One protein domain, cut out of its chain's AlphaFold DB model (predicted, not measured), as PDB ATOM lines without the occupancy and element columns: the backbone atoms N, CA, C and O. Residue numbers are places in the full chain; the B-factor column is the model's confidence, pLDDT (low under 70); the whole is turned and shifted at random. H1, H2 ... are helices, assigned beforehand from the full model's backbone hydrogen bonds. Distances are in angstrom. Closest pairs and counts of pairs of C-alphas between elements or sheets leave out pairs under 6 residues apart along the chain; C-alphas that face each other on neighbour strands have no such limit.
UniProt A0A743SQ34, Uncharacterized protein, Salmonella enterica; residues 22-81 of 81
ATOM      1  N   GLU A  22      46.865  -1.303  38.793       79.88
ATOM      2  CA  GLU A  22      47.393  -2.176  37.733       79.88
ATOM      3  C   GLU A  22      47.608  -1.408  36.420       79.88
ATOM      4  O   GLU A  22      48.667  -1.529  35.798       79.88
ATOM      5  N   GLY A  23      46.671  -0.520  36.072       79.31
ATOM      6  CA  GLY A  23      46.789   0.402  34.944       79.31
ATOM      7  C   GLY A  23      48.020   1.316  34.998       79.31
ATOM      8  O   GLY A  23      48.656   1.535  33.967       79.31
ATOM      9  N   LYS A  24      48.422   1.789  36.188       81.69
ATOM     10  CA  LYS A  24      49.650   2.583  36.371       81.69
ATOM     11  C   LYS A  24      50.877   1.755  36.083       81.69
ATOM     12  O   LYS A  24      51.762   2.189  35.352       81.69
ATOM     13  N   ARG A  25      50.920   0.541  36.623       83.31
ATOM     14  CA  ARG A  25      52.055  -0.361  36.436       83.31
ATOM     15  C   ARG A  25      52.227  -0.746  34.966       83.31
ATOM     16  O   ARG A  25      53.358  -0.773  34.486       83.31
ATOM     17  N   ALA A  26      51.130  -1.019  34.260       82.38
ATOM     18  CA  ALA A  26      51.149  -1.320  32.831       82.38
ATOM     19  C   ALA A  26      51.622  -0.113  32.006       82.38
ATOM     20  O   ALA A  26      52.573  -0.241  31.240       82.38
ATOM     21  N   PHE A  27      51.042   1.071  32.231       84.12
ATOM     22  CA  PHE A  27      51.458   2.295  31.544       84.12
ATOM     23  C   PHE A  27      52.931   2.626  31.795       84.12
ATOM     24  O   PHE A  27      53.682   2.856  30.852       84.12
ATOM     25  N   MET A  28      53.364   2.615  33.059       84.00
ATOM     26  CA  MET A  28      54.748   2.912  33.415       84.00
ATOM     27  C   MET A  28      55.705   1.886  32.814       84.00
ATOM     28  O   MET A  28      56.780   2.275  32.382       84.00
ATOM     29  N   ARG A  29      55.343   0.600  32.725       84.00
ATOM     30  CA  ARG A  29      56.179  -0.416  32.065       84.00
ATOM     31  C   ARG A  29      56.402  -0.095  30.586       84.00
ATOM     32  O   ARG A  29      57.549  -0.057  30.151       84.00
ATOM     33  N   GLU A  30      55.330   0.156  29.841       80.00
ATOM     34  CA  GLU A  30      55.422   0.487  28.413       80.00
ATOM     35  C   GLU A  30      56.172   1.810  28.207       80.00
ATOM     36  O   GLU A  30      57.141   1.873  27.458       80.00
ATOM     37  N   CYS A  31      55.817   2.846  28.969       81.44
ATOM     38  CA  CYS A  31      56.407   4.176  28.849       81.44
ATOM     39  C   CYS A  31      57.897   4.214  29.249       81.44
ATOM     40  O   CYS A  31      58.717   4.846  28.589       81.44
ATOM     41  N   THR A  32      58.291   3.513  30.317       78.25
ATOM     42  CA  THR A  32      59.689   3.513  30.798       78.25
ATOM     43  C   THR A  32      60.613   2.604  30.002       78.25
ATOM     44  O   THR A  32      61.825   2.668  30.208       78.25
ATOM     45  N   THR A  33      60.088   1.824  29.053       74.62
ATOM     46  CA  THR A  33      60.921   1.121  28.066       74.62
ATOM     47  C   THR A  33      61.756   2.119  27.245       74.62
ATOM     48  O   THR A  33      62.873   1.801  26.848       74.62
ATOM     49  N   GLU A  34      61.285   3.364  27.101       66.06
ATOM     50  CA  GLU A  34      62.022   4.483  26.490       66.06
ATOM     51  C   GLU A  34      62.954   5.236  27.471       66.06
ATOM     52  O   GLU A  34      63.653   6.173  27.093       66.06
ATOM     53  N   GLY A  35      63.012   4.817  28.740       67.19
ATOM     54  CA  GLY A  35      64.015   5.254  29.717       67.19
ATOM     55  C   GLY A  35      63.713   6.539  30.497       67.19
ATOM     56  O   GLY A  35      64.502   6.891  31.373       67.19
ATOM     57  N   ASN A  36      62.589   7.230  30.261       81.12
ATOM     58  CA  ASN A  36      62.282   8.492  30.951       81.12
ATOM     59  C   ASN A  36      61.170   8.360  32.008       81.12
ATOM     60  O   ASN A  36      60.005   8.679  31.783       81.12
ATOM     61  N   THR A  37      61.548   7.916  33.209       82.06
ATOM     62  CA  THR A  37      60.621   7.682  34.331       82.06
ATOM     63  C   THR A  37      59.904   8.945  34.812       82.06
ATOM     64  O   THR A  37      58.754   8.856  35.241       82.06
ATOM     65  N   ALA A  38      60.554  10.112  34.737       87.00
ATOM     66  CA  ALA A  38      59.980  11.383  35.180       87.00
ATOM     67  C   ALA A  38      58.878  11.865  34.227       87.00
ATOM     68  O   ALA A  38      57.781  12.203  34.674       87.00
ATOM     69  N   LEU A  39      59.134  11.791  32.919       87.81
ATOM     70  CA  LEU A  39      58.141  12.079  31.886       87.81
ATOM     71  C   LEU A  39      56.926  11.162  32.030       87.81
ATOM     72  O   LEU A  39      55.793  11.638  32.047       87.81
ATOM     73  N   CYS A  40      57.150   9.859  32.219       88.50
ATOM     74  CA  CYS A  40      56.065   8.898  32.405       88.50
ATOM     75  C   CYS A  40      55.232   9.192  33.660       88.50
ATOM     76  O   CYS A  40      54.004   9.131  33.617       88.50
ATOM     77  N   ALA A  41      55.872   9.561  34.772       90.38
ATOM     78  CA  ALA A  41      55.159   9.946  35.987       90.38
ATOM     79  C   ALA A  41      54.321  11.222  35.784       90.38
ATOM     80  O   ALA A  41      53.169  11.272  36.226       90.38
ATOM     81  N   CYS A  42      54.862  12.221  35.081       92.75
ATOM     82  CA  CYS A  42      54.139  13.441  34.726       92.75
ATOM     83  C   CYS A  42      52.929  13.139  33.824       92.75
ATOM     84  O   CYS A  42      51.803  13.539  34.138       92.75
ATOM     85  N   ALA A  43      53.128  12.362  32.753       92.50
ATOM     86  CA  ALA A  43      52.072  12.004  31.811       92.50
ATOM     87  C   ALA A  43      50.955  11.208  32.503       92.50
ATOM     88  O   ALA A  43      49.775  11.518  32.332       92.50
ATOM     89  N   TRP A  44      51.315  10.247  33.365       91.31
ATOM     90  CA  TRP A  44      50.355   9.532  34.207       91.31
ATOM     91  C   TRP A  44      49.540  10.493  35.081       91.31
ATOM     92  O   TRP A  44      48.317  10.381  35.135       91.31
ATOM     93  N   GLY A  45      50.196  11.453  35.739       93.69
ATOM     94  CA  GLY A  45      49.535  12.449  36.584       93.69
ATOM     95  C   GLY A  45      48.486  13.268  35.828       93.69
ATOM     96  O   GLY A  45      47.363  13.415  36.310       93.69
ATOM     97  N   LYS A  46      48.808  13.732  34.614       94.62
ATOM     98  CA  LYS A  46      47.855  14.455  33.753       94.62
ATOM     99  C   LYS A  46      46.681  13.564  33.326       94.62
ATOM    100  O   LYS A  46      45.527  13.983  33.392       94.62
ATOM    101  N   LEU A  47      46.941  12.305  32.966       94.31
ATOM    102  CA  LEU A  47      45.884  11.349  32.614       94.31
ATOM    103  C   LEU A  47      44.963  11.037  33.807       94.31
ATOM    104  O   LEU A  47      43.747  10.983  33.632       94.31
ATOM    105  N   VAL A  48      45.507  10.926  35.025       94.69
ATOM    106  CA  VAL A  48      44.720  10.781  36.265       94.69
ATOM    107  C   VAL A  48      43.841  12.001  36.523       94.69
ATOM    108  O   VAL A  48      42.675  11.832  36.874       94.69
ATOM    109  N   GLN A  49      44.353  13.216  36.319       95.56
ATOM    110  CA  GLN A  49      43.561  14.439  36.499       95.56
ATOM    111  C   GLN A  49      42.349  14.492  35.561       95.56
ATOM    112  O   GLN A  49      41.295  14.985  35.958       95.56
ATOM    113  N   ARG A  50      42.477  13.976  34.331       95.56
ATOM    114  CA  ARG A  50      41.399  14.019  33.335       95.56
ATOM    115  C   ARG A  50      40.435  12.837  33.405       95.56
ATOM    116  O   ARG A  50      39.233  13.031  33.253       95.56
ATOM    117  N   TYR A  51      40.951  11.624  33.582       93.56
ATOM    118  CA  TYR A  51      40.178  10.385  33.435       93.56
ATOM    119  C   TYR A  51      39.979   9.619  34.750       93.56
ATOM    120  O   TYR A  51      39.305   8.590  34.760       93.56
ATOM    121  N   GLY A  52      40.520  10.130  35.860       91.81
ATOM    122  CA  GLY A  52      40.458   9.499  37.177       91.81
ATOM    123  C   GLY A  52      41.574   8.479  37.404       91.81
ATOM    124  O   GLY A  52      42.233   8.035  36.472       91.81
ATOM    125  N   GLN A  53      41.798   8.098  38.662       89.19
ATOM    126  CA  GLN A  53      42.939   7.269  39.080       89.19
ATOM    127  C   GLN A  53      43.009   5.890  38.400       89.19
ATOM    128  O   GLN A  53      44.103   5.381  38.160       89.19
ATOM    129  N   ASP A  54      41.857   5.329  38.034       86.56
ATOM    130  CA  ASP A  54      41.731   3.987  37.459       86.56
ATOM    131  C   ASP A  54      41.579   3.985  35.933       86.56
ATOM    132  O   ASP A  54      41.158   2.984  35.351       86.56
ATOM    133  N   TRP A  55      41.921   5.087  35.255       88.75
ATOM    134  CA  TRP A  55      41.770   5.198  33.800       88.75
ATOM    135  C   TRP A  55      42.451   4.046  33.046       88.75
ATOM    136  O   TRP A  55      41.904   3.535  32.069       88.75
ATOM    137  N   GLY A  56      43.606   3.578  33.537       85.56
ATOM    138  CA  GLY A  56      44.361   2.484  32.921       85.56
ATOM    139  C   GLY A  56      43.653   1.124  32.978       85.56
ATOM    140  O   GLY A  56      44.044   0.213  32.257       85.56
ATOM    141  N   ASN A  57      42.589   1.000  33.776       86.56
ATOM    142  CA  ASN A  57      41.768  -0.206  33.896       86.56
ATOM    143  C   ASN A  57      40.503  -0.151  33.020       86.56
ATOM    144  O   ASN A  57      39.672  -1.054  33.094       86.56
ATOM    145  N   ASN A  58      40.316   0.898  32.208       86.94
ATOM    146  CA  ASN A  58      39.158   1.053  31.330       86.94
ATOM    147  C   ASN A  58      39.552   0.872  29.849       86.94
ATOM    148  O   ASN A  58      39.948   1.841  29.195       86.94
ATOM    149  N   PRO A  59      39.373  -0.332  29.266       84.75
ATOM    150  CA  PRO A  59      39.757  -0.630  27.886       84.75
ATOM    151  C   PRO A  59      39.119   0.296  26.844       84.75
ATOM    152  O   PRO A  59      39.702   0.537  25.791       84.75
ATOM    153  N   ARG A  60      37.926   0.839  27.130       89.19
ATOM    154  CA  ARG A  60      37.203   1.716  26.197       89.19
ATOM    155  C   ARG A  60      37.889   3.068  26.009       89.19
ATOM    156  O   ARG A  60      37.683   3.697  24.974       89.19
ATOM    157  N   LEU A  61      38.685   3.519  26.984       89.94
ATOM    158  CA  LEU A  61      39.443   4.764  26.854       89.94
ATOM    159  C   LEU A  61      40.513   4.644  25.773       89.94
ATOM    160  O   LEU A  61      40.630   5.539  24.950       89.94
ATOM    161  N   PHE A  62      41.217   3.515  25.687       85.81
ATOM    162  CA  PHE A  62      42.323   3.339  24.738       85.81
ATOM    163  C   PHE A  62      41.901   3.382  23.262       85.81
ATOM    164  O   PHE A  62      42.730   3.639  22.395       85.81
ATOM    165  N   THR A  63      40.619   3.162  22.966       88.31
ATOM    166  CA  THR A  63      40.059   3.285  21.611       88.31
ATOM    167  C   THR A  63      39.418   4.648  21.341       88.31
ATOM    168  O   THR A  63      38.935   4.888  20.236       88.31
ATOM    169  N   SER A  64      39.346   5.529  22.342       93.38
ATOM    170  CA  SER A  64      38.749   6.855  22.198       93.38
ATOM    171  C   SER A  64      39.717   7.800  21.471       93.38
ATOM    172  O   SER A  64      40.852   7.956  21.926       93.38
ATOM    173  N   PRO A  65      39.281   8.485  20.395       94.00
ATOM    174  CA  PRO A  65      40.090   9.512  19.739       94.00
ATOM    175  C   PRO A  65      40.558  10.596  20.716       94.00
ATOM    176  O   PRO A  65      41.734  10.948  20.726       94.00
ATOM    177  N   ASP A  66      39.669  11.048  21.603       94.56
ATOM    178  CA  ASP A  66      39.971  12.058  22.617       94.56
ATOM    179  C   ASP A  66      41.075  11.606  23.571       94.56
ATOM    180  O   ASP A  66      41.940  12.402  23.934       94.56
ATOM    181  N   PHE A  67      41.052  10.336  23.983       93.50
ATOM    182  CA  PHE A  67      42.088   9.778  24.849       93.50
ATOM    183  C   PHE A  67      43.440   9.745  24.139       93.50
ATOM    184  O   PHE A  67      44.419  10.203  24.714       93.50
ATOM    185  N   ILE A  68      43.484   9.279  22.886       89.38
ATOM    186  CA  ILE A  68      44.715   9.213  22.083       89.38
ATOM    187  C   ILE A  68      45.305  10.615  21.879       89.38
ATOM    188  O   ILE A  68      46.504  10.831  22.073       89.38
ATOM    189  N   THR A  69      44.464  11.590  21.521       95.38
ATOM    190  CA  THR A  69      44.890  12.984  21.357       95.38
ATOM    191  C   THR A  69      45.406  13.560  22.672       95.38
ATOM    192  O   THR A  69      46.500  14.126  22.709       95.38
ATOM    193  N   TYR A  70      44.661  13.385  23.765       95.25
ATOM    194  CA  TYR A  70      45.051  13.943  25.054       95.25
ATOM    195  C   TYR A  70      46.290  13.263  25.645       95.25
ATOM    196  O   TYR A  70      47.126  13.950  26.222       95.25
ATOM    197  N   SER A  71      46.469  11.949  25.479       89.94
ATOM    198  CA  SER A  71      47.674  11.255  25.949       89.94
ATOM    199  C   SER A  71      48.929  11.761  25.240       89.94
ATOM    200  O   SER A  71      49.955  11.965  25.886       89.94
ATOM    201  N   GLY A  72      48.841  12.030  23.931       88.00
ATOM    202  CA  GLY A  72      49.932  12.646  23.173       88.00
ATOM    203  C   GLY A  72      50.232  14.073  23.638       88.00
ATOM    204  O   GLY A  72      51.392  14.425  23.841       88.00
ATOM    205  N   GLN A  73      49.191  14.876  23.882       94.38
ATOM    206  CA  GLN A  73      49.339  16.225  24.433       94.38
ATOM    207  C   GLN A  73      49.980  16.205  25.829       94.38
ATOM    208  O   GLN A  73      50.919  16.954  26.078       94.38
ATOM    209  N   ALA A  74      49.515  15.331  26.723       92.94
ATOM    210  CA  ALA A  74      50.056  15.198  28.071       92.94
ATOM    211  C   ALA A  74      51.551  14.851  28.047       92.94
ATOM    212  O   ALA A  74      52.325  15.445  28.792       92.94
ATOM    213  N   ALA A  75      51.971  13.940  27.161       88.38
ATOM    214  CA  ALA A  75      53.383  13.621  26.973       88.38
ATOM    215  C   ALA A  75      54.187  14.822  26.445       88.38
ATOM    216  O   ALA A  75      55.268  15.099  26.957       88.38
ATOM    217  N   ALA A  76      53.655  15.561  25.464       89.06
ATOM    218  CA  ALA A  76      54.306  16.751  24.915       89.06
ATOM    219  C   ALA A  76      54.478  17.867  25.957       89.06
ATOM    220  O   ALA A  76      55.547  18.466  26.038       89.06
ATOM    221  N   GLU A  77      53.460  18.108  26.784       93.56
ATOM    222  CA  GLU A  77      53.545  19.056  27.896       93.56
ATOM    223  C   GLU A  77      54.624  18.640  28.903       93.56
ATOM    224  O   GLU A  77      55.439  19.466  29.289       93.56
ATOM    225  N   CYS A  78      54.692  17.356  29.260       91.44
ATOM    226  CA  CYS A  78      55.697  16.838  30.194       91.44
ATOM    227  C   CYS A  78      57.133  16.835  29.645       91.44
ATOM    228  O   CYS A  78      58.073  16.746  30.425       91.44
ATOM    229  N   MET A  79      57.325  16.892  28.323       86.69
ATOM    230  CA  MET A  79      58.648  17.083  27.713       86.69
ATOM    231  C   MET A  79      59.107  18.542  27.730       86.69
ATOM    232  O   MET A  79      60.296  18.801  27.559       86.69
ATOM    233  N   ALA A  80      58.167  19.482  27.851       81.88
ATOM    234  CA  ALA A  80      58.433  20.917  27.849       81.88
ATOM    235  C   ALA A  80      58.645  21.501  29.262       81.88
ATOM    236  O   ALA A  80      59.006  22.674  29.368       81.88
ATOM    237  N   GLU A  81      58.401  20.705  30.310       69.62
ATOM    238  CA  GLU A  81      58.698  21.003  31.722       69.62
ATOM    239  C   GLU A  81      60.172  20.716  32.061       69.62
ATOM    240  O   GLU A  81      60.777  21.558  32.767       69.62
TER     241      GLU A  81
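What this domain is: This is residues 22 to 81 of the 81 residues of an uncharacterized protein of Salmonella enterica (UniProt A0A743SQ34). Three longer helices fold back and forth, with H2 between H4 on one side and H1 on another; H1 and H2 form a hairpin that opens as a V away from their link. The short helix H3 and the link before it, residues 52 to 58, lie toward the open end of that V, and H3 is near the first part of H4. The printed part has 60 residues with four named helices, in the order H1, H2, H3, H4, and no named strand; the class is all helix. It is compact, with a radius of gyration of the C-alphas of 10.7 A, and its outline is rounded, spanning 27 by 21 by 17 A.

Where its parts are: The longest helix, H4, holds residues 65 to 80 and measures 23.1 A from C-alpha 65 at (40.090, 9.512, 19.739) to C-alpha 80 at (58.433, 20.917, 27.849). H2 holds residues 37 to 51 and is 20.6 A long. H1, residues 22 to 32, is 15.2 A long and begins with C-alpha 22 at (47.393, -2.176, 37.733). H3 holds residues 59 to 62.

How they stand to each other: H4 and H2 touch, and their closest C-alphas, those of Ala 75 and Ala 43, are 5.3 A apart. They run opposite ways at a steep tilt of 41 degrees. H2 also touches H1, with the C-alphas of Cys 40 and Cys 31 closest at 5.9 A. This hairpin too runs opposite ways at a steep tilt of 41 degrees. H3 and H4 are close but not clearly touching; their closest C-alphas, those of Leu 61 and Phe 67, are 6.0 A apart. H1 is apart from H3 and from H4, and H2 is apart from H3. In H1, H2 and H4 every O i to N i+4 pair is within hydrogen-bond range; H3 is too short for such a pair.

The domain as a whole: The two C-alphas farthest apart, those of Arg 60 and Glu 81, are 29.4 A apart. The printed part has no cut and ends at the chain's last residue, Glu 81. The links H1 to H2 and H3 to H4 are tight, H2 to H3 is short, and no link is long. The mean pLDDT of the printed part is 87.3; residues 34 to 35 and residue 81 are under 70.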